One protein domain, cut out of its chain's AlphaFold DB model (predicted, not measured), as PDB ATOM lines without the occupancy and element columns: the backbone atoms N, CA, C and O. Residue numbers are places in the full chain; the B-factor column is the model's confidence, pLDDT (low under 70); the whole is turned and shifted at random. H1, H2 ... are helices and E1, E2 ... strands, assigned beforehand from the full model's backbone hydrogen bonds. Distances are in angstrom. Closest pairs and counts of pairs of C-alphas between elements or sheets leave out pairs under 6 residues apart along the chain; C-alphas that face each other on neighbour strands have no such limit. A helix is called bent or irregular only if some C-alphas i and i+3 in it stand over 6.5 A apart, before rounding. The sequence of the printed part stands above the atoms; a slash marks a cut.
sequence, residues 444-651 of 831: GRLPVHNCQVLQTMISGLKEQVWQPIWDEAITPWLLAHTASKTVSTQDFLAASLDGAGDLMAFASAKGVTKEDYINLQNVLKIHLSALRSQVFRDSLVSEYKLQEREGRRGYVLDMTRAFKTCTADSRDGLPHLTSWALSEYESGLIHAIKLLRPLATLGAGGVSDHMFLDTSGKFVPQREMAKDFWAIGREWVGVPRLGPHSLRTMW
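AT A GLANCE: This is residues 444 to 651 of the 831 residues of an uncharacterized protein of Tribonema minus (UniProt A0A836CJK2). Helices packed crosswise form one body, with H4 and H6 in its middle; the long, kinked H1 runs along one side, H3 meeting it about perpendicular towards its end, and the last residues of H8, 636 and 637, making a corner with residues 453 to 457 near its start. A small sheet, E1 E2 E3, covers H6 on the side away from H4, and the link after E2 reaches far out from the body. The printed part has 208 residues, in the order H1 H2 H3 H4 H5 E1 E2 E3 H6 H7 H8 H9; the antiparallel sheet runs E1 E2 E3, and the class is mostly helix. It is compact, with a radius of gyration of the C-alphas of 17.7 A and spans of 54 by 41 by 38 A.

IN THESE COORDINATES: H1, residues 452 to 481, begins at C-alpha (-33.878, 12.024, 6.680), spans 38.6 A and has a kink of 45 degrees near residue 469. H2 is residues 489 to 494, H3 497 to 509 (19.3 A), H4 514 to 530 (26.4 A) and H5 533 to 537. E1 is residues 544 to 549, E2 552 to 558 (17.6 A) and E3 579 to 581. H6 is residues 584 to 595, H7 597 to 601, H8 622 to 637 (21.5 A) and H9 644 to 651, ending at C-alpha (-29.892, 5.552, -1.845). H1, only just, H3 and H4 are irregular: C-alphas 472 and 475 are 6.6 A apart, 498 and 501 7.4 A, 527 and 530 7.2 A.

HOW THE PARTS SIT: H1 and H4 are the hubs, touching four helices each. They touch at a steep tilt of 50 degrees, opposite ways, closest at the C-alphas of Val 465 and Leu 520, 6.5 A. H1 also touches H3, about perpendicular at 81 degrees (Ala 473 and Ala 507, 5.0 A), and, with residues 453 to 457 alone, H8 (Met 457 and Trp 636, 5.9 A). H4 touches H6 (Leu 524 and Leu 589, 6.8 A), H7 (Lys 514 and Leu 599, 5.6 A) and H9 (Ala 530 and Arg 648, 4.5 A). H5 only just touches H8, with 3 pairs of C-alphas within 8 A. E1 E2 E3 is a meander, each strand the antiparallel neighbour of the one before; N 547 and O 554 are 2.9 A apart, N 580 and O 557 2.8 A. H6 is on the sheet, across its strands, over E1 and E2, at a height of 9.1 A; H2 and H6 on one face make two layers. Every O i to N i+4 pair is within hydrogen-bond range in H2, H5, H6, H7, H8 and H9, against 20 of 26 in H1, 7 of 9 in H3 and 12 of 13 in H4.

THE WHOLE: The two C-alphas farthest apart, those of Ala 509 and Arg 571, are 56.3 A apart. The printed part has no cut. The links E2 to E3 and H7 to H8 are long. The mean pLDDT of the printed part is 81.1; residues 448 to 451, 499, 562 to 578 and 603 to 607 are under 70.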
ATOM      1  N   GLY A 444     -25.719  -2.701  12.581       74.94
ATOM      2  CA  GLY A 444     -25.191  -1.363  12.880       74.94
ATOM      3  C   GLY A 444     -24.458  -0.708  11.703       74.94
ATOM      4  O   GLY A 444     -23.516   0.060  11.903       74.94
ATOM      5  N   ARG A 445     -24.834  -1.061  10.465       80.00
ATOM      6  CA  ARG A 445     -24.241  -0.543   9.216       80.00
ATOM      7  C   ARG A 445     -25.111   0.506   8.518       80.00
ATOM      8  O   ARG A 445     -24.639   1.118   7.562       80.00
ATOM      9  N   LEU A 446     -26.358   0.669   8.962       75.94
ATOM     10  CA  LEU A 446     -27.337   1.667   8.523       75.94
ATOM     11  C   LEU A 446     -28.187   2.122   9.722       75.94
ATOM     12  O   LEU A 446     -28.360   1.332  10.652       75.94
ATOM     13  N   PRO A 447     -28.746   3.346   9.700       72.56
ATOM     14  CA  PRO A 447     -29.669   3.798  10.735       72.56
ATOM     15  C   PRO A 447     -30.984   3.002  10.686       72.56
ATOM     16  O   PRO A 447     -31.494   2.676   9.611       72.56
ATOM     17  N   VAL A 448     -31.529   2.677  11.863       62.03
ATOM     18  CA  VAL A 448     -32.706   1.798  12.043       62.03
ATOM     19  C   VAL A 448     -34.001   2.442  11.524       62.03
ATOM     20  O   VAL A 448     -34.926   1.733  11.128       62.03
ATOM     21  N   HIS A 449     -34.059   3.773  11.442       56.19
ATOM     22  CA  HIS A 449     -35.163   4.539  10.855       56.19
ATOM     23  C   HIS A 449     -34.648   5.644   9.913       56.19
ATOM     24  O   HIS A 449     -33.538   6.135  10.080       56.19
ATOM     25  N   ASN A 450     -35.518   6.033   8.974       60.28
ATOM     26  CA  ASN A 450     -35.563   7.291   8.213       60.28
ATOM     27  C   ASN A 450     -34.283   7.789   7.480       60.28
ATOM     28  O   ASN A 450     -33.324   8.266   8.083       60.28
ATOM     29  N   CYS A 451     -34.349   7.836   6.140       63.78
ATOM     30  CA  CYS A 451     -33.367   8.480   5.250       63.78
ATOM     31  C   CYS A 451     -33.112   9.964   5.560       63.78
ATOM     32  O   CYS A 451     -32.072  10.493   5.172       63.78
ATOM     33  N   GLN A 452     -34.024  10.630   6.268       70.56
ATOM     34  CA  GLN A 452     -33.878  12.024   6.680       70.56
ATOM     35  C   GLN A 452     -32.624  12.258   7.526       70.56
ATOM     36  O   GLN A 452     -31.986  13.283   7.362       70.56
ATOM     37  N   VAL A 453     -32.196  11.290   8.343       75.38
ATOM     38  CA  VAL A 453     -30.944  11.399   9.115       75.38
ATOM     39  C   VAL A 453     -29.724  11.479   8.185       75.38
ATOM     40  O   VAL A 453     -28.801  12.252   8.424       75.38
ATOM     41  N   LEU A 454     -29.739  10.734   7.076       74.44
ATOM     42  CA  LEU A 454     -28.690  10.810   6.055       74.44
ATOM     43  C   LEU A 454     -28.776  12.106   5.240       74.44
ATOM     44  O   LEU A 454     -27.743  12.652   4.868       74.44
ATOM     45  N   GLN A 455     -29.983  12.613   4.981       77.62
ATOM     46  CA  GLN A 455     -30.169  13.921   4.344       77.62
ATOM     47  C   GLN A 455     -29.667  15.054   5.246       77.62
ATOM     48  O   GLN A 455     -28.950  15.922   4.768       77.62
ATOM     49  N   THR A 456     -29.956  15.010   6.549       80.88
ATOM     50  CA  THR A 456     -29.423  15.950   7.542       80.88
ATOM     51  C   THR A 456     -27.902  15.882   7.607       80.88
ATOM     52  O   THR A 456     -27.263  16.926   7.633       80.88
ATOM     53  N   MET A 457     -27.310  14.683   7.564       82.62
ATOM     54  CA  MET A 457     -25.856  14.530   7.461       82.62
ATOM     55  C   MET A 457     -25.308  15.197   6.193       82.62
ATOM     56  O   MET A 457     -24.329  15.924   6.275       82.62
ATOM     57  N   ILE A 458     -25.927  14.985   5.027       80.62
ATOM     58  CA  ILE A 458     -25.478  15.613   3.773       80.62
ATOM     59  C   ILE A 458     -25.596  17.138   3.839       80.62
ATOM     60  O   ILE A 458     -24.638  17.831   3.506       80.62
ATOM     61  N   SER A 459     -26.741  17.664   4.281       82.19
ATOM     62  CA  SER A 459     -26.948  19.108   4.425       82.19
ATOM     63  C   SER A 459     -25.969  19.715   5.427       82.19
ATOM     64  O   SER A 459     -25.340  20.721   5.124       82.19
ATOM     65  N   GLY A 460     -25.766  19.068   6.574       81.50
ATOM     66  CA  GLY A 460     -24.824  19.536   7.583       81.50
ATOM     67  C   GLY A 460     -23.371  19.475   7.111       81.50
ATOM     68  O   GLY A 460     -22.619  20.412   7.348       81.50
ATOM     69  N   LEU A 461     -22.975  18.434   6.373       80.12
ATOM     70  CA  LEU A 461     -21.651  18.369   5.748       80.12
ATOM     71  C   LEU A 461     -21.471  19.465   4.691       80.12
ATOM     72  O   LEU A 461     -20.401  20.063   4.604       80.12
ATOM     73  N   LYS A 462     -22.511  19.767   3.909       82.69
ATOM     74  CA  LYS A 462     -22.495  20.903   2.984       82.69
ATOM     75  C   LYS A 462     -22.297  22.220   3.740       82.69
ATOM     76  O   LYS A 462     -21.434  22.998   3.356       82.69
ATOM     77  N   GLU A 463     -23.053  22.454   4.808       83.38
ATOM     78  CA  GLU A 463     -22.989  23.684   5.609       83.38
ATOM     79  C   GLU A 463     -21.671  23.842   6.379       83.38
ATOM     80  O   GLU A 463     -21.186  24.957   6.514       83.38
ATOM     81  N   GLN A 464     -21.077  22.751   6.868       82.12
ATOM     82  CA  GLN A 464     -19.862  22.809   7.690       82.12
ATOM     83  C   GLN A 464     -18.564  22.711   6.889       82.12
ATOM     84  O   GLN A 464     -17.533  23.172   7.365       82.12
ATOM     85  N   VAL A 465     -18.589  22.097   5.702       85.88
ATOM     86  CA  VAL A 465     -17.374  21.856   4.905       85.88
ATOM     87  C   VAL A 465     -17.377  22.671   3.620       85.88
ATOM     88  O   VAL A 465     -16.422  23.386   3.338       85.88
ATOM     89  N   TRP A 466     -18.433  22.563   2.811       88.44
ATOM     90  CA  TRP A 466     -18.465  23.219   1.502       88.44
ATOM     91  C   TRP A 466     -18.751  24.716   1.609       88.44
ATOM     92  O   TRP A 466     -18.048  25.519   1.001       88.44
ATOM     93  N   GLN A 467     -19.775  25.085   2.376       90.12
ATOM     94  CA  GLN A 467     -20.269  26.456   2.456       90.12
ATOM     95  C   GLN A 467     -19.204  27.449   2.959       90.12
ATOM     96  O   GLN A 467     -19.047  28.479   2.310       90.12
ATOM     97  N   PRO A 468     -18.392  27.150   3.996       90.56
ATOM     98  CA  PRO A 468     -17.355  28.077   4.449       90.56
ATOM     99  C   PRO A 468     -16.277  28.308   3.386       90.56
ATOM    100  O   PRO A 468     -15.877  29.438   3.135       90.56
ATOM    101  N   ILE A 469     -15.856  27.255   2.676       90.62
ATOM    102  CA  ILE A 469     -14.873  27.375   1.586       90.62
ATOM    103  C   ILE A 469     -15.464  28.172   0.416       90.62
ATOM    104  O   ILE A 469     -14.776  28.993  -0.200       90.62
ATOM    105  N   TRP A 470     -16.745  27.958   0.116       92.88
ATOM    106  CA  TRP A 470     -17.457  28.715  -0.904       92.88
ATOM    107  C   TRP A 470     -17.562  30.206  -0.557       92.88
ATOM    108  O   TRP A 470     -17.257  31.049  -1.402       92.88
ATOM    109  N   ASP A 471     -17.955  30.540   0.670       91.75
ATOM    110  CA  ASP A 471     -18.239  31.914   1.094       91.75
ATOM    111  C   ASP A 471     -16.971  32.714   1.422       91.75
ATOM    112  O   ASP A 471     -16.893  33.899   1.102       91.75
ATOM    113  N   GLU A 472     -15.963  32.087   2.032       90.44
ATOM    114  CA  GLU A 472     -14.780  32.794   2.540       90.44
ATOM    115  C   GLU A 472     -13.598  32.793   1.564       90.44
ATOM    116  O   GLU A 472     -12.774  33.714   1.599       90.44
ATOM    117  N   ALA A 473     -13.516  31.801   0.670       91.75
ATOM    118  CA  ALA A 473     -12.421  31.673  -0.291       91.75
ATOM    119  C   ALA A 473     -12.878  31.836  -1.747       91.75
ATOM    120  O   ALA A 473     -12.389  32.731  -2.437       91.75
ATOM    121  N   ILE A 474     -13.820  31.013  -2.223       91.75
ATOM    122  CA  ILE A 474     -14.185  30.970  -3.652       91.75
ATOM    123  C   ILE A 474     -14.946  32.230  -4.080       91.75
ATOM    124  O   ILE A 474     -14.586  32.854  -5.075       91.75
ATOM    125  N   THR A 475     -15.971  32.631  -3.330       92.56
ATOM    126  CA  THR A 475     -16.808  33.795  -3.652       92.56
ATOM    127  C   THR A 475     -16.000  35.098  -3.684       92.56
ATOM    128  O   THR A 475     -16.069  35.803  -4.693       92.56
ATOM    129  N   PRO A 476     -15.180  35.428  -2.665       91.25
ATOM    130  CA  PRO A 476     -14.370  36.642  -2.694       91.25
ATOM    131  C   PRO A 476     -13.313  36.606  -3.800       91.25
ATOM    132  O   PRO A 476     -13.048  37.634  -4.421       91.25
ATOM    133  N   TRP A 477     -12.744  35.429  -4.083       91.44
ATOM    134  CA  TRP A 477     -11.824  35.260  -5.203       91.44
ATOM    135  C   TRP A 477     -12.522  35.531  -6.542       91.44
ATOM    136  O   TRP A 477     -12.024  36.331  -7.328       91.44
ATOM    137  N   LEU A 478     -13.710  34.970  -6.787       90.06
ATOM    138  CA  LEU A 478     -14.473  35.226  -8.014       90.06
ATOM    139  C   LEU A 478     -14.885  36.693  -8.159       90.06
ATOM    140  O   LEU A 478     -14.770  37.247  -9.250       90.06
ATOM    141  N   LEU A 479     -15.323  37.346  -7.082       89.69
ATOM    142  CA  LEU A 479     -15.672  38.772  -7.104       89.69
ATOM    143  C   LEU A 479     -14.462  39.664  -7.418       89.69
ATOM    144  O   LEU A 479     -14.624  40.720  -8.021       89.69
ATOM    145  N   ALA A 480     -13.249  39.244  -7.047       85.75
ATOM    146  CA  ALA A 480     -12.024  39.957  -7.408       85.75
ATOM    147  C   ALA A 480     -11.622  39.764  -8.884       85.75
ATOM    148  O   ALA A 480     -10.918  40.608  -9.434       85.75
ATOM    149  N   HIS A 481     -12.074  38.680  -9.526       80.19
ATOM    150  CA  HIS A 481     -11.679  38.295 -10.889       80.19
ATOM    151  C   HIS A 481     -12.809  38.424 -11.921       80.19
ATOM    152  O   HIS A 481     -12.605  38.155 -13.104       80.19
ATOM    153  N   THR A 482     -14.001  38.850 -11.502       76.38
ATOM    154  CA  THR A 482     -15.159  39.048 -12.376       76.38
ATOM    155  C   THR A 482     -15.761  40.431 -12.150       76.38
ATOM    156  O   THR A 482     -15.751  40.961 -11.046       76.38
ATOM    157  N   ALA A 483     -16.323  41.034 -13.200       70.00
ATOM    158  CA  ALA A 483     -17.027  42.316 -13.090       70.00
ATOM    159  C   ALA A 483     -18.432  42.187 -12.453       70.00
ATOM    160  O   ALA A 483     -19.165  43.173 -12.357       70.00
ATOM    161  N   SER A 484     -18.837  40.971 -12.063       72.44
ATOM    162  CA  SER A 484     -20.171  40.685 -11.540       72.44
ATOM    163  C   SER A 484     -20.283  41.038 -10.056       72.44
ATOM    164  O   SER A 484     -19.361  40.823  -9.278       72.44
ATOM    165  N   LYS A 485     -21.451  41.546  -9.641       74.81
ATOM    166  CA  LYS A 485     -21.770  41.814  -8.224       74.81
ATOM    167  C   LYS A 485     -22.308  40.589  -7.483       74.81
ATOM    168  O   LYS A 485     -22.435  40.617  -6.263       74.81
ATOM    169  N   THR A 486     -22.657  39.540  -8.218       80.94
ATOM    170  CA  THR A 486     -23.183  38.280  -7.692       80.94
ATOM    171  C   THR A 486     -22.462  37.134  -8.375       80.94
ATOM    172  O   THR A 486     -22.280  37.176  -9.591       80.94
ATOM    173  N   VAL A 487     -22.081  36.116  -7.613       86.94
ATOM    174  CA  VAL A 487     -21.395  34.936  -8.146       86.94
ATOM    175  C   VAL A 487     -22.277  33.707  -8.004       86.94
ATOM    176  O   VAL A 487     -23.009  33.550  -7.026       86.94
ATOM    177  N   SER A 488     -22.211  32.841  -9.002       89.31
ATOM    178  CA  SER A 488     -22.916  31.569  -9.068       89.31
ATOM    179  C   SER A 488     -21.939  30.413  -9.280       89.31
ATOM    180  O   SER A 488     -20.779  30.605  -9.651       89.31
ATOM    181  N   THR A 489     -22.414  29.178  -9.101       89.38
ATOM    182  CA  THR A 489     -21.640  27.983  -9.464       89.38
ATOM    183  C   THR A 489     -21.275  27.978 -10.948       89.38
ATOM    184  O   THR A 489     -20.192  27.523 -11.292       89.38
ATOM    185  N   GLN A 490     -22.116  28.528 -11.828       90.88
ATOM    186  CA  GLN A 490     -21.791  28.648 -13.252       90.88
ATOM    187  C   GLN A 490     -20.629  29.613 -13.500       90.88
ATOM    188  O   GLN A 490     -19.756  29.294 -14.302       90.88
ATOM    189  N   ASP A 491     -20.562  30.732 -12.769       88.62
ATOM    190  CA  ASP A 491     -19.419  31.654 -12.840       88.62
ATOM    191  C   ASP A 491     -18.138  30.974 -12.345       88.62
ATOM    192  O   ASP A 491     -17.076  31.125 -12.947       88.62
ATOM    193  N   PHE A 492     -18.243  30.155 -11.291       91.25
ATOM    194  CA  PHE A 492     -17.111  29.371 -10.801       91.25
ATOM    195  C   PHE A 492     -16.644  28.330 -11.815       91.25
ATOM    196  O   PHE A 492     -15.461  28.259 -12.113       91.25
ATOM    197  N   LEU A 493     -17.568  27.562 -12.397       90.00
ATOM    198  CA  LEU A 493     -17.269  26.592 -13.455       90.00
ATOM    199  C   LEU A 493     -16.787  27.263 -14.747       90.00
ATOM    200  O   LEU A 493     -16.221  26.597 -15.618       90.00
ATOM    201  N   ALA A 494     -17.034  28.565 -14.906       87.00
ATOM    202  CA  ALA A 494     -16.521  29.334 -16.021       87.00
ATOM    203  C   ALA A 494     -15.045  29.723 -15.859       87.00
ATOM    204  O   ALA A 494     -14.377  29.959 -16.871       87.00
ATOM    205  N   ALA A 495     -14.543  29.756 -14.622       82.88
ATOM    206  CA  ALA A 495     -13.160  30.090 -14.321       82.88
ATOM    207  C   ALA A 495     -12.187  29.046 -14.897       82.88
ATOM    208  O   ALA A 495     -12.452  27.841 -14.901       82.88
ATOM    209  N   SER A 496     -11.043  29.512 -15.413       75.25
ATOM    210  CA  SER A 496     -10.028  28.605 -15.959       75.25
ATOM    211  C   SER A 496      -9.364  27.790 -14.849       75.25
ATOM    212  O   SER A 496      -9.032  28.316 -13.785       75.25
ATOM    213  N   LEU A 497      -9.077  26.519 -15.148       71.94
ATOM    214  CA  LEU A 497      -8.248  25.664 -14.296       71.94
ATOM    215  C   LEU A 497      -6.797  26.159 -14.186       71.94
ATOM    216  O   LEU A 497      -6.111  25.804 -13.230       71.94
ATOM    217  N   ASP A 498      -6.350  27.019 -15.104       71.19
ATOM    218  CA  ASP A 498      -5.023  27.648 -15.053       71.19
ATOM    219  C   ASP A 498      -4.888  28.636 -13.877       71.19
ATOM    220  O   ASP A 498      -3.780  28.914 -13.425       71.19
ATOM    221  N   GLY A 499      -6.012  29.105 -13.315       69.31
ATOM    222  CA  GLY A 499      -6.063  29.942 -12.109       69.31
ATOM    223  C   GLY A 499      -5.885  29.177 -10.789       69.31
ATOM    224  O   GLY A 499      -6.091  29.749  -9.718       69.31
ATOM    225  N   ALA A 500      -5.526  27.885 -10.832       73.94
ATOM    226  CA  ALA A 500      -5.360  27.043  -9.642       73.94
ATOM    227  C   ALA A 500      -4.348  27.615  -8.639       73.94
ATOM    228  O   ALA A 500      -4.591  27.567  -7.434       73.94
ATOM    229  N   GLY A 501      -3.235  28.179  -9.123       78.62
ATOM    230  CA  GLY A 501      -2.223  28.804  -8.264       78.62
ATOM    231  C   GLY A 501      -2.770  30.011  -7.498       78.62
ATOM    232  O   GLY A 501      -2.563  30.122  -6.290       78.62
ATOM    233  N   ASP A 502      -3.541  30.857  -8.181       85.06
ATOM    234  CA  ASP A 502      -4.095  32.084  -7.609       85.06
ATOM    235  C   ASP A 502      -5.203  31.787  -6.593       85.06
ATOM    236  O   ASP A 502      -5.185  32.335  -5.487       85.06
ATOM    237  N   LEU A 503      -6.133  30.875  -6.912       88.00
ATOM    238  CA  LEU A 503      -7.162  30.458  -5.952       88.00
ATOM    239  C   LEU A 503      -6.540  29.748  -4.746       88.00
ATOM    240  O   LEU A 503      -6.963  29.989  -3.619       88.00
ATOM    241  N   MET A 504      -5.532  28.895  -4.949       88.50
ATOM    242  CA  MET A 504      -4.855  28.204  -3.849       88.50
ATOM    243  C   MET A 504      -4.155  29.194  -2.907       88.50
ATOM    244  O   MET A 504      -4.304  29.078  -1.687       88.50
ATOM    245  N   ALA A 505      -3.436  30.181  -3.447       87.94
ATOM    246  CA  ALA A 505      -2.799  31.225  -2.649       87.94
ATOM    247  C   ALA A 505      -3.839  32.046  -1.869       87.94
ATOM    248  O   ALA A 505      -3.681  32.268  -0.667       87.94
ATOM    249  N   PHE A 506      -4.937  32.427  -2.530       89.38
ATOM    250  CA  PHE A 506      -6.030  33.168  -1.904       89.38
ATOM    251  C   PHE A 506      -6.716  32.360  -0.791       89.38
ATOM    252  O   PHE A 506      -6.878  32.856   0.322       89.38
ATOM    253  N   ALA A 507      -7.065  31.099  -1.057       89.88
ATOM    254  CA  ALA A 507      -7.695  30.199  -0.093       89.88
ATOM    255  C   ALA A 507      -6.790  29.943   1.122       89.88
ATOM    256  O   ALA A 507      -7.254  30.004   2.259       89.88
ATOM    257  N   SER A 508      -5.484  29.755   0.903       89.38
ATOM    258  CA  SER A 508      -4.506  29.590   1.989       89.38
ATOM    259  C   SER A 508      -4.419  30.839   2.870       89.38
ATOM    260  O   SER A 508      -4.387  30.733   4.094       89.38
ATOM    261  N   ALA A 509      -4.443  32.037   2.271       90.06
ATOM    262  CA  ALA A 509      -4.459  33.302   3.013       90.06
ATOM    263  C   ALA A 509      -5.747  33.499   3.836       90.06
ATOM    264  O   ALA A 509      -5.747  34.241   4.818       90.06
ATOM    265  N   LYS A 510      -6.833  32.820   3.452       89.94
ATOM    266  CA  LYS A 510      -8.099  32.753   4.192       89.94
ATOM    267  C   LYS A 510      -8.161  31.604   5.200       89.94
ATOM    268  O   LYS A 510      -9.169  31.456   5.873       89.94
ATOM    269  N   GLY A 511      -7.079  30.839   5.351       86.38
ATOM    270  CA  GLY A 511      -6.979  29.771   6.342       86.38
ATOM    271  C   GLY A 511      -7.487  28.409   5.873       86.38
ATOM    272  O   GLY A 511      -7.575  27.511   6.700       86.38
ATOM    273  N   VAL A 512      -7.776  28.222   4.579       88.69
ATOM    274  CA  VAL A 512      -8.127  26.899   4.035       88.69
ATOM    275  C   VAL A 512      -6.905  25.980   4.104       88.69
ATOM    276  O   VAL A 512      -5.840  26.288   3.565       88.69
ATOM    277  N   THR A 513      -7.067  24.841   4.770       87.31
ATOM    278  CA  THR A 513      -5.988  23.907   5.108       87.31
ATOM    279  C   THR A 513      -5.952  22.665   4.217       87.31
ATOM    280  O   THR A 513      -6.801  22.428   3.351       87.31
ATOM    281  N   LYS A 514      -4.935  21.826   4.452       85.75
ATOM    282  CA  LYS A 514      -4.781  20.527   3.794       85.75
ATOM    283  C   LYS A 514      -5.891  19.555   4.205       85.75
ATOM    284  O   LYS A 514      -6.300  18.725   3.400       85.75
ATOM    285  N   GLU A 515      -6.394  19.679   5.427       84.94
ATOM    286  CA  GLU A 515      -7.492  18.906   6.002       84.94
ATOM    287  C   GLU A 515      -8.846  19.293   5.393       84.94
ATOM    288  O   GLU A 515      -9.635  18.409   5.053       84.94
ATOM    289  N   ASP A 516      -9.089  20.585   5.156       85.56
ATOM    290  CA  ASP A 516     -10.311  21.076   4.498       85.56
ATOM    291  C   ASP A 516     -10.464  20.498   3.089       85.56
ATOM    292  O   ASP A 516     -11.545  20.062   2.682       85.56
ATOM    293  N   TYR A 517      -9.347  20.384   2.368       88.75
ATOM    294  CA  TYR A 517      -9.298  19.706   1.078       88.75
ATOM    295  C   TYR A 517      -9.697  18.219   1.162       88.75
ATOM    296  O   TYR A 517     -10.431  17.719   0.304       88.75
ATOM    297  N   ILE A 518      -9.246  17.490   2.190       87.50
ATOM    298  CA  ILE A 518      -9.660  16.092   2.410       87.50
ATOM    299  C   ILE A 518     -11.148  16.016   2.766       87.50
ATOM    300  O   ILE A 518     -11.857  15.123   2.295       87.50
ATOM    301  N   ASN A 519     -11.651  16.967   3.551       86.19
ATOM    302  CA  ASN A 519     -13.062  17.021   3.911       86.19
ATOM    303  C   ASN A 519     -13.945  17.268   2.680       86.19
ATOM    304  O   ASN A 519     -14.936  16.558   2.507       86.19
ATOM    305  N   LEU A 520     -13.553  18.160   1.761       88.88
ATOM    306  CA  LEU A 520     -14.238  18.350   0.473       88.88
ATOM    307  C   LEU A 520     -14.339  17.049  -0.329       88.88
ATOM    308  O   LEU A 520     -15.403  16.696  -0.843       88.88
ATOM    309  N   GLN A 521     -13.238  16.300  -0.400       90.50
ATOM    310  CA  GLN A 521     -13.235  14.988  -1.038       90.50
ATOM    311  C   GLN A 521     -14.190  14.010  -0.349       90.50
ATOM    312  O   GLN A 521     -14.874  13.251  -1.032       90.50
ATOM    313  N   ASN A 522     -14.255  14.011   0.983       87.81
ATOM    314  CA  ASN A 522     -15.161  13.148   1.741       87.81
ATOM    315  C   ASN A 522     -16.635  13.485   1.486       87.81
ATOM    316  O   ASN A 522     -17.435  12.564   1.299       87.81
ATOM    317  N   VAL A 523     -16.981  14.772   1.379       86.94
ATOM    318  CA  VAL A 523     -18.317  15.206   0.944       86.94
ATOM    319  C   VAL A 523     -18.617  14.650  -0.448       86.94
ATOM    320  O   VAL A 523     -19.634  13.979  -0.637       86.94
ATOM    321  N   LEU A 524     -17.702  14.815  -1.407       90.06
ATOM    322  CA  LEU A 524     -17.886  14.275  -2.756       90.06
ATOM    323  C   LEU A 524     -18.036  12.739  -2.760       90.06
ATOM    324  O   LEU A 524     -18.928  12.224  -3.432       90.06
ATOM    325  N   LYS A 525     -17.234  11.989  -1.986       88.69
ATOM    326  CA  LYS A 525     -17.355  10.518  -1.857       88.69
ATOM    327  C   LYS A 525     -18.753  10.101  -1.379       88.69
ATOM    328  O   LYS A 525     -19.272   9.082  -1.835       88.69
ATOM    329  N   ILE A 526     -19.360  10.857  -0.461       86.19
ATOM    330  CA  ILE A 526     -20.716  10.585   0.040       86.19
ATOM    331  C   ILE A 526     -21.755  10.821  -1.055       86.19
ATOM    332  O   ILE A 526     -22.619   9.964  -1.245       86.19
ATOM    333  N   HIS A 527     -21.641  11.912  -1.815       85.31
ATOM    334  CA  HIS A 527     -22.527  12.178  -2.954       85.31
ATOM    335  C   HIS A 527     -22.408  11.100  -4.041       85.31
ATOM    336  O   HIS A 527     -23.407  10.536  -4.480       85.31
ATOM    337  N   LEU A 528     -21.179  10.685  -4.361       85.31
ATOM    338  CA  LEU A 528     -20.911   9.626  -5.336       85.31
ATOM    339  C   LEU A 528     -21.180   8.207  -4.804       85.31
ATOM    340  O   LEU A 528     -20.991   7.234  -5.536       85.31
ATOM    341  N   SER A 529     -21.632   8.040  -3.556       86.19
ATOM    342  CA  SER A 529     -21.818   6.713  -2.946       86.19
ATOM    343  C   SER A 529     -22.952   5.887  -3.561       86.19
ATOM    344  O   SER A 529     -23.043   4.693  -3.286       86.19
ATOM    345  N   ALA A 530     -23.788   6.472  -4.428       79.81
ATOM    346  CA  ALA A 530     -24.701   5.710  -5.284       79.81
ATOM    347  C   ALA A 530     -23.946   4.849  -6.321       79.81
ATOM    348  O   ALA A 530     -24.407   3.764  -6.696       79.81
ATOM    349  N   LEU A 531     -22.754   5.286  -6.741       79.69
ATOM    350  CA  LEU A 531     -21.853   4.507  -7.583       79.69
ATOM    351  C   LEU A 531     -21.170   3.403  -6.768       79.69
ATOM    352  O   LEU A 531     -21.167   3.356  -5.536       79.69
ATOM    353  N   ARG A 532     -20.562   2.443  -7.464       80.75
ATOM    354  CA  ARG A 532     -19.733   1.427  -6.806       80.75
ATOM    355  C   ARG A 532     -18.516   2.109  -6.176       80.75
ATOM    356  O   ARG A 532     -17.857   2.894  -6.835       80.75
ATOM    357  N   SER A 533     -18.154   1.753  -4.941       85.62
ATOM    358  CA  SER A 533     -16.976   2.354  -4.277       85.62
ATOM    359  C   SER A 533     -15.684   2.260  -5.085       85.62
ATOM    360  O   SER A 533     -14.886   3.182  -5.064       85.62
ATOM    361  N   GLN A 534     -15.497   1.176  -5.842       83.69
ATOM    362  CA  GLN A 534     -14.351   1.013  -6.742       83.69
ATOM    363  C   GLN A 534     -14.336   2.050  -7.878       83.69
ATOM    364  O   GLN A 534     -13.261   2.480  -8.264       83.69
ATOM    365  N   VAL A 535     -15.504   2.487  -8.363       81.44
ATOM    366  CA  VAL A 535     -15.633   3.449  -9.470       81.44
ATOM    367  C   VAL A 535     -15.073   4.801  -9.087       81.44
ATOM    368  O   VAL A 535     -14.149   5.279  -9.730       81.44
ATOM    369  N   PHE A 536     -15.598   5.403  -8.021       85.00
ATOM    370  CA  PHE A 536     -15.102   6.709  -7.611       85.00
ATOM    371  C   PHE A 536     -13.745   6.596  -6.914       85.00
ATOM    372  O   PHE A 536     -12.937   7.490  -7.056       85.00
ATOM    373  N   ARG A 537     -13.417   5.502  -6.213       87.75
ATOM    374  CA  ARG A 537     -12.066   5.337  -5.643       87.75
ATOM    375  C   ARG A 537     -10.986   5.376  -6.721       87.75
ATOM    376  O   ARG A 537     -10.002   6.083  -6.552       87.75
ATOM    377  N   ASP A 538     -11.173   4.609  -7.791       86.94
ATOM    378  CA  ASP A 538     -10.183   4.461  -8.860       86.94
ATOM    379  C   ASP A 538     -10.321   5.548  -9.932       86.94
ATOM    380  O   ASP A 538      -9.713   5.419 -10.995       86.94
ATOM    381  N   SER A 539     -11.144   6.580  -9.712       89.12
ATOM    382  CA  SER A 539     -11.335   7.622 -10.710       89.12
ATOM    383  C   SER A 539     -10.110   8.527 -10.795       89.12
ATOM    384  O   SER A 539      -9.500   8.907  -9.789       89.12
ATOM    385  N   LEU A 540      -9.734   8.869 -12.021       91.31
ATOM    386  CA  LEU A 540      -8.634   9.779 -12.314       91.31
ATOM    387  C   LEU A 540      -9.165  11.200 -12.475       91.31
ATOM    388  O   LEU A 540     -10.303  11.418 -12.891       91.31
ATOM    389  N   VAL A 541      -8.318  12.195 -12.219       90.38
ATOM    390  CA  VAL A 541      -8.666  13.609 -12.440       90.38
ATOM    391  C   VAL A 541      -9.094  13.860 -13.891       90.38
ATOM    392  O   VAL A 541     -10.022  14.637 -14.132       90.38
ATOM    393  N   SER A 542      -8.444  13.196 -14.850       90.75
ATOM    394  CA  SER A 542      -8.714  13.308 -16.290       90.75
ATOM    395  C   SER A 542     -10.079  12.757 -16.715       90.75
ATOM    396  O   SER A 542     -10.586  13.139 -17.769       90.75
ATOM    397  N   GLU A 543     -10.703  11.911 -15.895       91.81
ATOM    398  CA  GLU A 543     -12.025  11.344 -16.185       91.81
ATOM    399  C   GLU A 543     -13.152  12.322 -15.866       91.81
ATOM    400  O   GLU A 543     -14.238  12.206 -16.414       91.81
ATOM    401  N   TYR A 544     -12.913  13.332 -15.034       92.62
ATOM    402  CA  TYR A 544     -13.898  14.377 -14.774       92.62
ATOM    403  C   TYR A 544     -13.751  15.495 -15.804       92.62
ATOM    404  O   TYR A 544     -12.940  16.412 -15.639       92.62
ATOM    405  N   LYS A 545     -14.541  15.442 -16.872       92.62
ATOM    406  CA  LYS A 545     -14.475  16.396 -17.985       92.62
ATOM    407  C   LYS A 545     -15.532  17.476 -17.813       92.62
ATOM    408  O   LYS A 545     -16.703  17.162 -17.633       92.62
ATOM    409  N   LEU A 546     -15.125  18.741 -17.869       93.31
ATOM    410  CA  LEU A 546     -16.075  19.848 -17.907       93.31
ATOM    411  C   LEU A 546     -16.701  19.885 -19.305       93.31
ATOM    412  O   LEU A 546     -15.979  19.915 -20.301       93.31
ATOM    413  N   GLN A 547     -18.025  19.838 -19.381       92.25
ATOM    414  CA  GLN A 547     -18.780  19.933 -20.626       92.25
ATOM    415  C   GLN A 547     -19.814  21.047 -20.507       92.25
ATOM    416  O   GLN A 547     -20.306  21.340 -19.418       92.25
ATOM    417  N   GLU A 548     -20.163  21.646 -21.639       90.31
ATOM    418  CA  GLU A 548     -21.281  22.574 -21.733       90.31
ATOM    419  C   GLU A 548     -22.447  21.868 -22.428       90.31
ATOM    420  O   GLU A 548     -22.292  21.324 -23.524       90.31
ATOM    421  N   ARG A 549     -23.605  21.822 -21.769       81.69
ATOM    422  CA  ARG A 549     -24.843  21.260 -22.315       81.69
ATOM    423  C   ARG A 549     -25.965  22.249 -22.065       81.69
ATOM    424  O   ARG A 549     -26.130  22.714 -20.943       81.69
ATOM    425  N   GLU A 550     -26.709  22.581 -23.118       83.75
ATOM    426  CA  GLU A 550     -27.851  23.506 -23.039       83.75
ATOM    427  C   GLU A 550     -27.482  24.870 -22.414       83.75
ATOM    428  O   GLU A 550     -28.252  25.458 -21.658       83.75
ATOM    429  N   GLY A 551     -26.272  25.368 -22.701       82.00
ATOM    430  CA  GLY A 551     -25.766  26.642 -22.175       82.00
ATOM    431  C   GLY A 551     -25.380  26.620 -20.691       82.00
ATOM    432  O   GLY A 551     -25.190  27.677 -20.094       82.00
ATOM    433  N   ARG A 552     -25.278  25.435 -20.071       86.75
ATOM    434  CA  ARG A 552     -24.802  25.261 -18.692       86.75
ATOM    435  C   ARG A 552     -23.552  24.399 -18.656       86.75
ATOM    436  O   ARG A 552     -23.488  23.350 -19.303       86.75
ATOM    437  N   ARG A 553     -22.568  24.824 -17.867       91.56
ATOM    438  CA  ARG A 553     -21.343  24.063 -17.624       91.56
ATOM    439  C   ARG A 553     -21.574  23.074 -16.487       91.56
ATOM    440  O   ARG A 553     -22.180  23.400 -15.466       91.56
ATOM    441  N   GLY A 554     -21.078  21.858 -16.666       92.75
ATOM    442  CA  GLY A 554     -21.160  20.793 -15.674       92.75
ATOM    443  C   GLY A 554     -20.095  19.733 -15.913       92.75
ATOM    444  O   GLY A 554     -19.669  19.498 -17.047       92.75
ATOM    445  N   TYR A 555     -19.629  19.103 -14.839       93.31
ATOM    446  CA  TYR A 555     -18.706  17.985 -14.963       93.31
ATOM    447  C   TYR A 555     -19.452  16.716 -15.361       93.31
ATOM    448  O   TYR A 555     -20.540  16.408 -14.877       93.31
ATOM    449  N   VAL A 556     -18.809  15.950 -16.228       90.25
ATOM    450  CA  VAL A 556     -19.196  14.600 -16.596       90.25
ATOM    451  C   VAL A 556     -18.064  13.680 -16.163       90.25
ATOM    452  O   VAL A 556     -16.913  13.900 -16.540       90.25
ATOM    453  N   LEU A 557     -18.369  12.665 -15.355       88.06
ATOM    454  CA  LEU A 557     -17.445  11.558 -15.134       88.06
ATOM    455  C   LEU A 557     -17.471  10.700 -16.400       88.06
ATOM    456  O   LEU A 557     -18.505  10.138 -16.718       88.06
ATOM    457  N   ASP A 558     -16.373  10.635 -17.135       87.75
ATOM    458  CA  ASP A 558     -16.229   9.924 -18.402       87.75
ATOM    459  C   ASP A 558     -15.052   8.946 -18.302       87.75
ATOM    460  O   ASP A 558     -13.882   9.328 -18.386       87.75
ATOM    461  N   MET A 559     -15.381   7.682 -18.046       79.75
ATOM    462  CA  MET A 559     -14.442   6.602 -17.777       79.75
ATOM    463  C   MET A 559     -14.240   5.727 -19.008       79.75
ATOM    464  O   MET A 559     -15.182   5.159 -19.549       79.75
ATOM    465  N   THR A 560     -12.986   5.501 -19.383       71.62
ATOM    466  CA  THR A 560     -12.642   4.638 -20.524       71.62
ATOM    467  C   THR A 560     -12.411   3.169 -20.144       71.62
ATOM    468  O   THR A 560     -12.237   2.342 -21.037       71.62
ATOM    469  N   ARG A 561     -12.422   2.802 -18.845       72.12
ATOM    470  CA  ARG A 561     -12.220   1.406 -18.389       72.12
ATOM    471  C   ARG A 561     -13.527   0.671 -18.082       72.12
ATOM    472  O   ARG A 561     -14.396   1.179 -17.376       72.12
ATOM    473  N   ALA A 562     -13.614  -0.575 -18.541       59.59
ATOM    474  CA  ALA A 562     -14.677  -1.502 -18.164       59.59
ATOM    475  C   ALA A 562     -14.563  -1.940 -16.689       59.59
ATOM    476  O   ALA A 562     -13.468  -2.064 -16.139       59.59
ATOM    477  N   PHE A 563     -15.704  -2.252 -16.065       62.34
ATOM    478  CA  PHE A 563     -15.784  -2.858 -14.733       62.34
ATOM    479  C   PHE A 563     -16.424  -4.250 -14.806       62.34
ATOM    480  O   PHE A 563     -17.355  -4.475 -15.569       62.34
ATOM    481  N   LYS A 564     -15.952  -5.165 -13.943       53.47
ATOM    482  CA  LYS A 564     -16.226  -6.622 -13.916       53.47
ATOM    483  C   LYS A 564     -17.706  -7.056 -13.974       53.47
ATOM    484  O   LYS A 564     -17.972  -8.222 -14.228       53.47
ATOM    485  N   THR A 565     -18.655  -6.174 -13.675       52.78
ATOM    486  CA  THR A 565     -20.099  -6.484 -13.641       52.78
ATOM    487  C   THR A 565     -20.867  -6.031 -14.879       52.78
ATOM    488  O   THR A 565     -22.056  -6.308 -14.973       52.78
ATOM    489  N   CYS A 566     -20.198  -5.371 -15.819       49.50
ATOM    490  CA  CYS A 566     -20.724  -5.066 -17.138       49.50
ATOM    491  C   CYS A 566     -19.839  -5.848 -18.111       49.50
ATOM    492  O   CYS A 566     -18.658  -5.554 -18.239       49.50
ATOM    493  N   THR A 567     -20.352  -6.911 -18.708       43.34
ATOM    494  CA  THR A 567     -19.686  -7.589 -19.824       43.34
ATOM    495  C   THR A 567     -20.694  -7.625 -20.950       43.34
ATOM    496  O   THR A 567     -21.761  -8.224 -20.787       43.34
ATOM    497  N   ALA A 568     -20.353  -6.973 -22.062       42.47
ATOM    498  CA  ALA A 568     -21.158  -6.934 -23.280       42.47
ATOM    499  C   ALA A 568     -21.499  -8.342 -23.820       42.47
ATOM    500  O   ALA A 568     -22.498  -8.503 -24.510       42.47
ATOM    501  N   ASP A 569     -20.729  -9.366 -23.432       42.38
ATOM    502  CA  ASP A 569     -20.841 -10.741 -23.937       42.38
ATOM    503  C   ASP A 569     -21.826 -11.648 -23.162       42.38
ATOM    504  O   ASP A 569     -21.825 -12.864 -23.345       42.38
ATOM    505  N   SER A 570     -22.669 -11.107 -22.272       44.28
ATOM    506  CA  SER A 570     -23.605 -11.908 -21.454       44.28
ATOM    507  C   SER A 570     -25.069 -11.493 -21.625       44.28
ATOM    508  O   SER A 570     -25.356 -10.346 -21.946       44.28
ATOM    509  N   ARG A 571     -26.019 -12.382 -21.290       41.34
ATOM    510  CA  ARG A 571     -27.459 -12.039 -21.204       41.34
ATOM    511  C   ARG A 571     -27.882 -11.370 -19.878       41.34
ATOM    512  O   ARG A 571     -29.034 -10.983 -19.745       41.34
ATOM    513  N   ASP A 572     -26.945 -11.156 -18.946       46.50
ATOM    514  CA  ASP A 572     -27.074 -10.194 -17.826       46.50
ATOM    515  C   ASP A 572     -26.518  -8.798 -18.226       46.50
ATOM    516  O   ASP A 572     -26.471  -7.873 -17.406       46.50
ATOM    517  N   GLY A 573     -26.029  -8.656 -19.470       48.28
ATOM    518  CA  GLY A 573     -25.102  -7.608 -19.880       48.28
ATOM    519  C   GLY A 573     -25.776  -6.314 -20.307       48.28
ATOM    520  O   GLY A 573     -26.004  -6.092 -21.492       48.28
ATOM    521  N   LEU A 574     -26.049  -5.425 -19.354       50.94
ATOM    522  CA  LEU A 574     -26.400  -4.038 -19.669       50.94
ATOM    523  C   LEU A 574     -25.220  -3.316 -20.350       50.94
ATOM    524  O   LEU A 574     -24.064  -3.577 -19.989       50.94
ATOM    525  N   PRO A 575     -25.483  -2.394 -21.300       56.03
ATOM    526  CA  PRO A 575     -24.431  -1.632 -21.960       56.03
ATOM    527  C   PRO A 575     -23.605  -0.859 -20.932       56.03
ATOM    528  O   PRO A 575     -24.123  -0.355 -19.932       56.03
ATOM    529  N   HIS A 576     -22.301  -0.765 -21.183       59.59
ATOM    530  CA  HIS A 576     -21.391   0.008 -20.352       59.59
ATOM    531  C   HIS A 576     -21.783   1.484 -20.402       59.59
ATOM    532  O   HIS A 576     -21.439   2.185 -21.351       59.59
ATOM    533  N   LEU A 577     -22.469   1.979 -19.369       61.84
ATOM    534  CA  LEU A 577     -22.499   3.415 -19.150       61.84
ATOM    535  C   LEU A 577     -21.081   3.809 -18.726       61.84
ATOM    536  O   LEU A 577     -20.601   3.382 -17.678       61.84
ATOM    537  N   THR A 578     -20.386   4.537 -19.593       67.69
ATOM    538  CA  THR A 578     -19.035   5.065 -19.358       67.69
ATOM    539  C   THR A 578     -19.062   6.531 -18.952       67.69
ATOM    540  O   THR A 578     -18.030   7.069 -18.575       67.69
ATOM    541  N   SER A 579     -20.230   7.177 -19.008       76.88
ATOM    542  CA  SER A 579     -20.367   8.617 -18.849       76.88
ATOM    543  C   SER A 579     -21.540   8.984 -17.934       76.88
ATOM    544  O   SER A 579     -22.668   8.551 -18.171       76.88
ATOM    545  N   TRP A 580     -21.290   9.802 -16.906       81.31
ATOM    546  CA  TRP A 580     -22.284  10.279 -15.939       81.31
ATOM    547  C   TRP A 580     -22.234  11.797 -15.842       81.31
ATOM    548  O   TRP A 580     -21.224  12.356 -15.414       81.31
ATOM    549  N   ALA A 581     -23.331  12.463 -16.196       84.69
ATOM    550  CA  ALA A 581     -23.490  13.876 -15.883       84.69
ATOM    551  C   ALA A 581     -23.643  14.048 -14.368       84.69
ATOM    552  O   ALA A 581     -24.404  13.316 -13.730       84.69
ATOM    553  N   LEU A 582     -22.906  15.001 -13.809       85.94
ATOM    554  CA  LEU A 582     -22.935  15.314 -12.389       85.94
ATOM    555  C   LEU A 582     -23.813  16.538 -12.157       85.94
ATOM    556  O   LEU A 582     -23.933  17.412 -13.018       85.94
ATOM    557  N   SER A 583     -24.437  16.601 -10.985       86.88
ATOM    558  CA  SER A 583     -25.217  17.769 -10.586       86.88
ATOM    559  C   SER A 583     -24.341  19.025 -10.535       86.88
ATOM    560  O   SER A 583     -23.113  18.958 -10.446       86.88
ATOM    561  N   GLU A 584     -24.970  20.197 -10.554       88.50
ATOM    562  CA  GLU A 584     -24.260  21.472 -10.418       88.50
ATOM    563  C   GLU A 584     -23.449  21.541  -9.112       88.50
ATOM    564  O   GLU A 584     -22.304  21.985  -9.112       88.50
ATOM    565  N   TYR A 585     -24.002  21.011  -8.020       88.00
ATOM    566  CA  TYR A 585     -23.316  20.935  -6.732       88.00
ATOM    567  C   TYR A 585     -22.074  20.030  -6.779       88.00
ATOM    568  O   TYR A 585     -20.989  20.437  -6.366       88.00
ATOM    569  N   GLU A 586     -22.203  18.820  -7.329       89.50
ATOM    570  CA  GLU A 586     -21.066  17.906  -7.509       89.50
ATOM    571  C   GLU A 586     -20.017  18.497  -8.456       89.50
ATOM    572  O   GLU A 586     -18.819  18.351  -8.222       89.50
ATOM    573  N   SER A 587     -20.461  19.211  -9.491       93.44
ATOM    574  CA  SER A 587     -19.587  19.911 -10.430       93.44
ATOM    575  C   SER A 587     -18.779  21.006  -9.732       93.44
ATOM    576  O   SER A 587     -17.568  21.073  -9.935       93.44
ATOM    577  N   GLY A 588     -19.408  21.813  -8.873       92.56
ATOM    578  CA  GLY A 588     -18.724  22.822  -8.058       92.56
ATOM    579  C   GLY A 588     -17.684  22.207  -7.116       92.56
ATOM    580  O   GLY A 588     -16.539  22.658  -7.092       92.56
ATOM    581  N   LEU A 589     -18.038  21.118  -6.419       93.81
ATOM    582  CA  LEU A 589     -17.102  20.373  -5.567       93.81
ATOM    583  C   LEU A 589     -15.902  19.844  -6.358       93.81
ATOM    584  O   LEU A 589     -14.761  19.982  -5.924       93.81
ATOM    585  N   ILE A 590     -16.139  19.251  -7.529       94.69
ATOM    586  CA  ILE A 590     -15.072  18.730  -8.391       94.69
ATOM    587  C   ILE A 590     -14.164  19.850  -8.874       94.69
ATOM    588  O   ILE A 590     -12.945  19.684  -8.856       94.69
ATOM    589  N   HIS A 591     -14.737  20.981  -9.285       94.50
ATOM    590  CA  HIS A 591     -13.964  22.132  -9.732       94.50
ATOM    591  C   HIS A 591     -13.056  22.656  -8.615       94.50
ATOM    592  O   HIS A 591     -11.852  22.810  -8.819       94.50
ATOM    593  N   ALA A 592     -13.599  22.807  -7.401       93.31
ATOM    594  CA  ALA A 592     -12.828  23.199  -6.226       93.31
ATOM    595  C   ALA A 592     -11.731  22.179  -5.888       93.31
ATOM    596  O   ALA A 592     -10.584  22.563  -5.685       93.31
ATOM    597  N   ILE A 593     -12.035  20.876  -5.898       93.06
ATOM    598  CA  ILE A 593     -11.047  19.812  -5.644       93.06
ATOM    599  C   ILE A 593      -9.932  19.816  -6.701       93.06
ATOM    600  O   ILE A 593      -8.785  19.494  -6.385       93.06
ATOM    601  N   LYS A 594     -10.228  20.178  -7.953       92.12
ATOM    602  CA  LYS A 594      -9.211  20.308  -9.003       92.12
ATOM    603  C   LYS A 594      -8.324  21.534  -8.791       92.12
ATOM    604  O   LYS A 594      -7.106  21.386  -8.828       92.12
ATOM    605  N   LEU A 595      -8.912  22.701  -8.529       89.81
ATOM    606  CA  LEU A 595      -8.170  23.952  -8.328       89.81
ATOM    607  C   LEU A 595      -7.355  23.957  -7.025       89.81
ATOM    608  O   LEU A 595      -6.228  24.437  -7.006       89.81
ATOM    609  N   LEU A 596      -7.893  23.380  -5.946       90.38
ATOM    610  CA  LEU A 596      -7.243  23.306  -4.632       90.38
ATOM    611  C   LEU A 596      -6.332  22.083  -4.470       90.38
ATOM    612  O   LEU A 596      -5.674  21.939  -3.440       90.38
ATOM    613  N   ARG A 597      -6.236  21.214  -5.484       88.12
ATOM    614  CA  ARG A 597      -5.351  20.038  -5.488       88.12
ATOM    615  C   ARG A 597      -3.904  20.334  -5.062       88.12
ATOM    616  O   ARG A 597      -3.355  19.498  -4.338       88.12
ATOM    617  N   PRO A 598      -3.285  21.480  -5.424       86.81
ATOM    618  CA  PRO A 598      -1.938  21.817  -4.967       86.81
ATOM    619  C   PRO A 598      -1.762  21.809  -3.439       86.81
ATOM    620  O   PRO A 598      -0.669  21.489  -2.971       86.81
ATOM    621  N   LEU A 599      -2.822  22.064  -2.651       84.00
ATOM    622  CA  LEU A 599      -2.781  21.953  -1.184       84.00
ATOM    623  C   LEU A 599      -2.412  20.538  -0.726       84.00
ATOM    624  O   LEU A 599      -1.637  20.378   0.216       84.00
ATOM    625  N   ALA A 600      -2.918  19.499  -1.399       79.62
ATOM    626  CA  ALA A 600      -2.622  18.109  -1.057       79.62
ATOM    627  C   ALA A 600      -1.216  17.667  -1.476       79.62
ATOM    628  O   ALA A 600      -0.592  16.844  -0.800       79.62
ATOM    629  N   THR A 601      -0.707  18.215  -2.577       76.19
ATOM    630  CA  THR A 601       0.541  17.769  -3.208       76.19
ATOM    631  C   THR A 601       1.758  18.602  -2.813       76.19
ATOM    632  O   THR A 601       2.873  18.264  -3.208       76.19
ATOM    633  N   LEU A 602       1.582  19.669  -2.025       72.62
ATOM    634  CA  LEU A 602       2.688  20.477  -1.514       72.62
ATOM    635  C   LEU A 602       3.673  19.597  -0.721       72.62
ATOM    636  O   LEU A 602       3.302  18.982   0.283       72.62
ATOM    637  N   GLY A 603       4.919  19.506  -1.196       64.75
ATOM    638  CA  GLY A 603       5.975  18.681  -0.593       64.75
ATOM    639  C   GLY A 603       5.853  17.168  -0.831       64.75
ATOM    640  O   GLY A 603       6.625  16.404  -0.249       64.75
ATOM    641  N   ALA A 604       4.908  16.714  -1.662       69.44
ATOM    642  CA  ALA A 604       4.742  15.299  -1.986       69.44
ATOM    643  C   ALA A 604       5.732  14.839  -3.071       69.44
ATOM    644  O   ALA A 604       6.042  15.564  -4.017       69.44
ATOM    645  N   GLY A 605       6.216  13.600  -2.933       56.25
ATOM    646  CA  GLY A 605       7.135  12.953  -3.874       56.25
ATOM    647  C   GLY A 605       6.430  12.502  -5.154       56.25
ATOM    648  O   GLY A 605       6.247  11.304  -5.360       56.25
ATOM    649  N   GLY A 606       6.023  13.466  -5.980       61.78
ATOM    650  CA  GLY A 606       5.168  13.257  -7.149       61.78
ATOM    651  C   GLY A 606       3.675  13.423  -6.840       61.78
ATOM    652  O   GLY A 606       3.259  13.521  -5.685       61.78
ATOM    653  N   VAL A 607       2.864  13.462  -7.898       66.38
ATOM    654  CA  VAL A 607       1.412  13.680  -7.847       66.38
ATOM    655  C   VAL A 607       0.726  12.415  -8.349       66.38
ATOM    656  O   VAL A 607       0.934  12.007  -9.485       66.38
ATOM    657  N   SER A 608      -0.072  11.764  -7.501       81.06
ATOM    658  CA  SER A 608      -0.979  10.707  -7.965       81.06
ATOM    659  C   SER A 608      -1.996  11.318  -8.930       81.06
ATOM    660  O   SER A 608      -2.482  12.406  -8.648       81.06
ATOM    661  N   ASP A 609      -2.380  10.634 -10.010       86.94
ATOM    662  CA  ASP A 609      -3.430  11.106 -10.936       86.94
ATOM    663  C   ASP A 609      -4.858  10.839 -10.432       86.94
ATOM    664  O   ASP A 609      -5.843  11.248 -11.050       86.94
ATOM    665  N   HIS A 610      -4.992  10.162  -9.291       90.81
ATOM    666  CA  HIS A 610      -6.288   9.795  -8.729       90.81
ATOM    667  C   HIS A 610      -7.029  11.012  -8.181       90.81
ATOM    668  O   HIS A 610      -6.433  11.897  -7.562       90.81
ATOM    669  N   MET A 611      -8.345  11.048  -8.359       90.44
ATOM    670  CA  MET A 611      -9.184  12.132  -7.854       90.44
ATOM    671  C   MET A 611      -9.126  12.224  -6.328       90.44
ATOM    672  O   MET A 611      -9.045  13.326  -5.791       90.44
ATOM    673  N   PHE A 612      -9.105  11.072  -5.649       90.50
ATOM    674  CA  PHE A 612      -9.129  11.001  -4.194       90.50
ATOM    675  C   PHE A 612      -7.749  10.702  -3.598       90.50
ATOM    676  O   PHE A 612      -7.163   9.645  -3.855       90.50
ATOM    677  N   LEU A 613      -7.255  11.629  -2.778       88.62
ATOM    678  CA  LEU A 613      -5.935  11.618  -2.151       88.62
ATOM    679  C   LEU A 613      -6.042  11.687  -0.622       88.62
ATOM    680  O   LEU A 613      -7.000  12.248  -0.095       88.62
ATOM    681  N   ASP A 614      -5.046  11.149   0.081       85.44
ATOM    682  CA  ASP A 614      -4.853  11.350   1.523       85.44
ATOM    683  C   ASP A 614      -4.084  12.656   1.840       85.44
ATOM    684  O   ASP A 614      -3.653  13.380   0.937       85.44
ATOM    685  N   THR A 615      -3.868  12.969   3.126       80.94
ATOM    686  CA  THR A 615      -3.075  14.141   3.569       80.94
ATOM    687  C   THR A 615      -1.591  14.073   3.178       80.94
ATOM    688  O   THR A 615      -0.878  15.075   3.276       80.94
ATOM    689  N   SER A 616      -1.107  12.927   2.692       81.62
ATOM    690  CA  SER A 616       0.232  12.778   2.109       81.62
ATOM    691  C   SER A 616       0.255  12.967   0.585       81.62
ATOM    692  O   SER A 616       1.327  12.908  -0.016       81.62
ATOM    693  N   GLY A 617      -0.902  13.219  -0.041       82.25
ATOM    694  CA  GLY A 617      -1.045  13.363  -1.491       82.25
ATOM    695  C   GLY A 617      -1.052  12.028  -2.246       82.25
ATOM    696  O   GLY A 617      -0.875  12.011  -3.466       82.25
ATOM    697  N   LYS A 618      -1.239  10.901  -1.545       86.75
ATOM    698  CA  LYS A 618      -1.223   9.548  -2.121       86.75
ATOM    699  C   LYS A 618      -2.631   9.004  -2.331       86.75
ATOM    700  O   LYS A 618      -3.588   9.437  -1.702       86.75
ATOM    701  N   PHE A 619      -2.745   8.027  -3.229       87.62
ATOM    702  CA  PHE A 619      -3.987   7.299  -3.491       87.62
ATOM    703  C   PHE A 619      -4.546   6.634  -2.224       87.62
ATOM    704  O   PHE A 619      -3.803   5.988  -1.486       87.62
ATOM    705  N   VAL A 620      -5.865   6.731  -2.022       83.56
ATOM    706  CA  VAL A 620      -6.566   6.165  -0.857       83.56
ATOM    707  C   VAL A 620      -7.051   4.730  -1.137       83.56
ATOM    708  O   VAL A 620      -7.975   4.532  -1.933       83.56
ATOM    709  N   PRO A 621      -6.526   3.699  -0.441       83.94
ATOM    710  CA  PRO A 621      -7.014   2.330  -0.584       83.94
ATOM    711  C   PRO A 621      -8.447   2.160  -0.062       83.94
ATOM    712  O   PRO A 621      -8.907   2.879   0.823       83.94
ATOM    713  N   GLN A 622      -9.141   1.110  -0.518       81.25
ATOM    714  CA  GLN A 622     -10.540   0.841  -0.134       81.25
ATOM    715  C   GLN A 622     -10.771   0.765   1.380       81.25
ATOM    716  O   GLN A 622     -11.825   1.160   1.871       81.25
ATOM    717  N   ARG A 623      -9.798   0.210   2.111       80.44
ATOM    718  CA  ARG A 623      -9.882   0.049   3.563       80.44
ATOM    719  C   ARG A 623      -9.845   1.395   4.277       80.44
ATOM    720  O   ARG A 623     -10.602   1.568   5.223       80.44
ATOM    721  N   GLU A 624      -8.993   2.313   3.830       80.56
ATOM    722  CA  GLU A 624      -8.885   3.655   4.412       80.56
ATOM    723  C   GLU A 624     -10.119   4.483   4.069       80.56
ATOM    724  O   GLU A 624     -10.752   5.022   4.968       80.56
ATOM    725  N   MET A 625     -10.583   4.419   2.817       81.88
ATOM    726  CA  MET A 625     -11.860   5.017   2.428       81.88
ATOM    727  C   MET A 625     -13.015   4.530   3.317       81.88
ATOM    728  O   MET A 625     -13.836   5.326   3.746       81.88
ATOM    729  N   ALA A 626     -13.091   3.235   3.640       82.69
ATOM    730  CA  ALA A 626     -14.133   2.731   4.534       82.69
ATOM    731  C   ALA A 626     -14.051   3.323   5.955       82.69
ATOM    732  O   ALA A 626     -15.095   3.486   6.585       82.69
ATOM    733  N   LYS A 627     -12.852   3.664   6.452       81.56
ATOM    734  CA  LYS A 627     -12.692   4.328   7.754       81.56
ATOM    735  C   LYS A 627     -13.237   5.753   7.732       81.56
ATOM    736  O   LYS A 627     -13.877   6.123   8.711       81.56
ATOM    737  N   ASP A 628     -13.066   6.489   6.631       81.56
ATOM    738  CA  ASP A 628     -13.656   7.828   6.468       81.56
ATOM    739  C   ASP A 628     -15.183   7.758   6.649       81.56
ATOM    740  O   ASP A 628     -15.769   8.485   7.448       81.56
ATOM    741  N   PHE A 629     -15.832   6.792   5.985       85.00
ATOM    742  CA  PHE A 629     -17.274   6.572   6.134       85.00
ATOM    743  C   PHE A 629     -17.666   6.115   7.550       85.00
ATOM    744  O   PHE A 629     -18.735   6.490   8.027       85.00
ATOM    745  N   TRP A 630     -16.831   5.332   8.246       85.38
ATOM    746  CA  TRP A 630     -17.092   4.938   9.637       85.38
ATOM    747  C   TRP A 630     -16.996   6.108  10.609       85.38
ATOM    748  O   TRP A 630     -17.806   6.177  11.532       85.38
ATOM    749  N   ALA A 631     -16.021   6.999  10.419       79.94
ATOM    750  CA  ALA A 631     -15.863   8.201  11.230       79.94
ATOM    751  C   ALA A 631     -17.079   9.115  11.055       79.94
ATOM    752  O   ALA A 631     -17.793   9.373  12.023       79.94
ATOM    753  N   ILE A 632     -17.409   9.455   9.804       80.19
ATOM    754  CA  ILE A 632     -18.570  10.292   9.476       80.19
ATOM    755  C   ILE A 632     -19.862   9.638   9.973       80.19
ATOM    756  O   ILE A 632     -20.680  10.279  10.626       80.19
ATOM    757  N   GLY A 633     -20.032   8.338   9.728       80.75
ATOM    758  CA  GLY A 633     -21.204   7.595  10.176       80.75
ATOM    759  C   GLY A 633     -21.384   7.610  11.690       80.75
ATOM    760  O   GLY A 633     -22.504   7.768  12.175       80.75
ATOM    761  N   ARG A 634     -20.293   7.469  12.449       79.88
ATOM    762  CA  ARG A 634     -20.321   7.516  13.914       79.88
ATOM    763  C   ARG A 634     -20.700   8.902  14.420       79.88
ATOM    764  O   ARG A 634     -21.556   8.989  15.293       79.88
ATOM    765  N   GLU A 635     -20.062   9.939  13.892       77.94
ATOM    766  CA  GLU A 635     -20.195  11.311  14.390       77.94
ATOM    767  C   GLU A 635     -21.534  11.941  14.011       77.94
ATOM    768  O   GLU A 635     -22.184  12.553  14.852       77.94
ATOM    769  N   TRP A 636     -21.984  11.741  12.773       76.25
ATOM    770  CA  TRP A 636     -23.155  12.441  12.250       76.25
ATOM    771  C   TRP A 636     -24.471  11.706  12.456       76.25
ATOM    772  O   TRP A 636     -25.519  12.332  12.583       76.25
ATOM    773  N   VAL A 637     -24.441  10.372  12.434       77.50
ATOM    774  CA  VAL A 637     -25.672   9.565  12.404       77.50
ATOM    775  C   VAL A 637     -25.680   8.422  13.419       77.50
ATOM    776  O   VAL A 637     -26.617   7.628  13.435       77.50
ATOM    777  N   GLY A 638     -24.652   8.315  14.270       78.19
ATOM    778  CA  GLY A 638     -24.554   7.278  15.303       78.19
ATOM    779  C   GLY A 638     -24.356   5.856  14.763       78.19
ATOM    780  O   GLY A 638     -24.638   4.883  15.461       78.19
ATOM    781  N   VAL A 639     -23.881   5.700  13.521       81.19
ATOM    782  CA  VAL A 639     -23.708   4.405  12.840       81.19
ATOM    783  C   VAL A 639     -22.213   4.074  12.715       81.19
ATOM    784  O   VAL A 639     -21.555   4.504  11.766       81.19
ATOM    785  N   PRO A 640     -21.644   3.253  13.619       76.62
ATOM    786  CA  PRO A 640     -20.194   3.064  13.732       76.62
ATOM    787  C   PRO A 640     -19.565   2.267  12.582       76.62
ATOM    788  O   PRO A 640     -18.341   2.195  12.488       76.62
ATOM    789  N   ARG A 641     -20.380   1.615  11.742       84.12
ATOM    790  CA  ARG A 641     -19.935   0.798  10.602       84.12
ATOM    791  C   ARG A 641     -20.602   1.219   9.292       84.12
ATOM    792  O   ARG A 641     -20.840   0.375   8.422       84.12
ATOM    793  N   LEU A 642     -20.929   2.506   9.155       82.06
ATOM    794  CA  LEU A 642     -21.490   3.049   7.920       82.06
ATOM    795  C   LEU A 642     -20.491   2.870   6.774       82.06
ATOM    796  O   LEU A 642     -19.395   3.403   6.815       82.06
ATOM    797  N   GLY A 643     -20.837   2.089   5.757       87.75
ATOM    798  CA  GLY A 643     -19.951   1.836   4.619       87.75
ATOM    799  C   GLY A 643     -20.490   2.432   3.322       87.75
ATOM    800  O   GLY A 643     -21.703   2.619   3.199       87.75
ATOM    801  N   PRO A 644     -19.636   2.617   2.300       86.06
ATOM    802  CA  PRO A 644     -20.074   3.116   0.998       86.06
ATOM    803  C   PRO A 644     -21.119   2.198   0.346       86.06
ATOM    804  O   PRO A 644     -22.096   2.674  -0.219       86.06
ATOM    805  N   HIS A 645     -20.996   0.870   0.493       85.94
ATOM    806  CA  HIS A 645     -22.031  -0.062   0.020       85.94
ATOM    807  C   HIS A 645     -23.345   0.096   0.798       85.94
ATOM    808  O   HIS A 645     -24.422  -0.017   0.218       85.94
ATOM    809  N   SER A 646     -23.289   0.321   2.110       83.00
ATOM    810  CA  SER A 646     -24.500   0.506   2.909       83.00
ATOM    811  C   SER A 646     -25.281   1.727   2.433       83.00
ATOM    812  O   SER A 646     -26.480   1.616   2.188       83.00
ATOM    813  N   LEU A 647     -24.589   2.853   2.231       79.88
ATOM    814  CA  LEU A 647     -25.182   4.078   1.696       79.88
ATOM    815  C   LEU A 647     -25.745   3.869   0.296       79.88
ATOM    816  O   LEU A 647     -26.900   4.206   0.068       79.88
ATOM    817  N   ARG A 648     -24.997   3.208  -0.593       83.12
ATOM    818  CA  ARG A 648     -25.502   2.808  -1.908       83.12
ATOM    819  C   ARG A 648     -26.823   2.048  -1.818       83.12
ATOM    820  O   ARG A 648     -27.764   2.370  -2.533       83.12
ATOM    821  N   THR A 649     -26.892   1.035  -0.949       79.69
ATOM    822  CA  THR A 649     -28.129   0.273  -0.733       79.69
ATOM    823  C   THR A 649     -29.266   1.187  -0.313       79.69
ATOM    824  O   THR A 649     -30.338   1.107  -0.900       79.69
ATOM    825  N   MET A 650     -29.021   2.092   0.631       77.00
ATOM    826  CA  MET A 650     -30.045   3.026   1.080       77.00
ATOM    827  C   MET A 650     -30.489   3.995  -0.025       77.00
ATOM    828  O   MET A 650     -31.690   4.152  -0.221       77.00
ATOM    829  N   TRP A 651     -29.563   4.605  -0.772       77.12
ATOM    830  CA  TRP A 651     -29.892   5.552  -1.845       77.12
ATOM    831  C   TRP A 651     -30.726   4.909  -2.936       77.12
ATOM    832  O   TRP A 651     -31.763   5.447  -3.308       77.12
TER     833      TRP A 651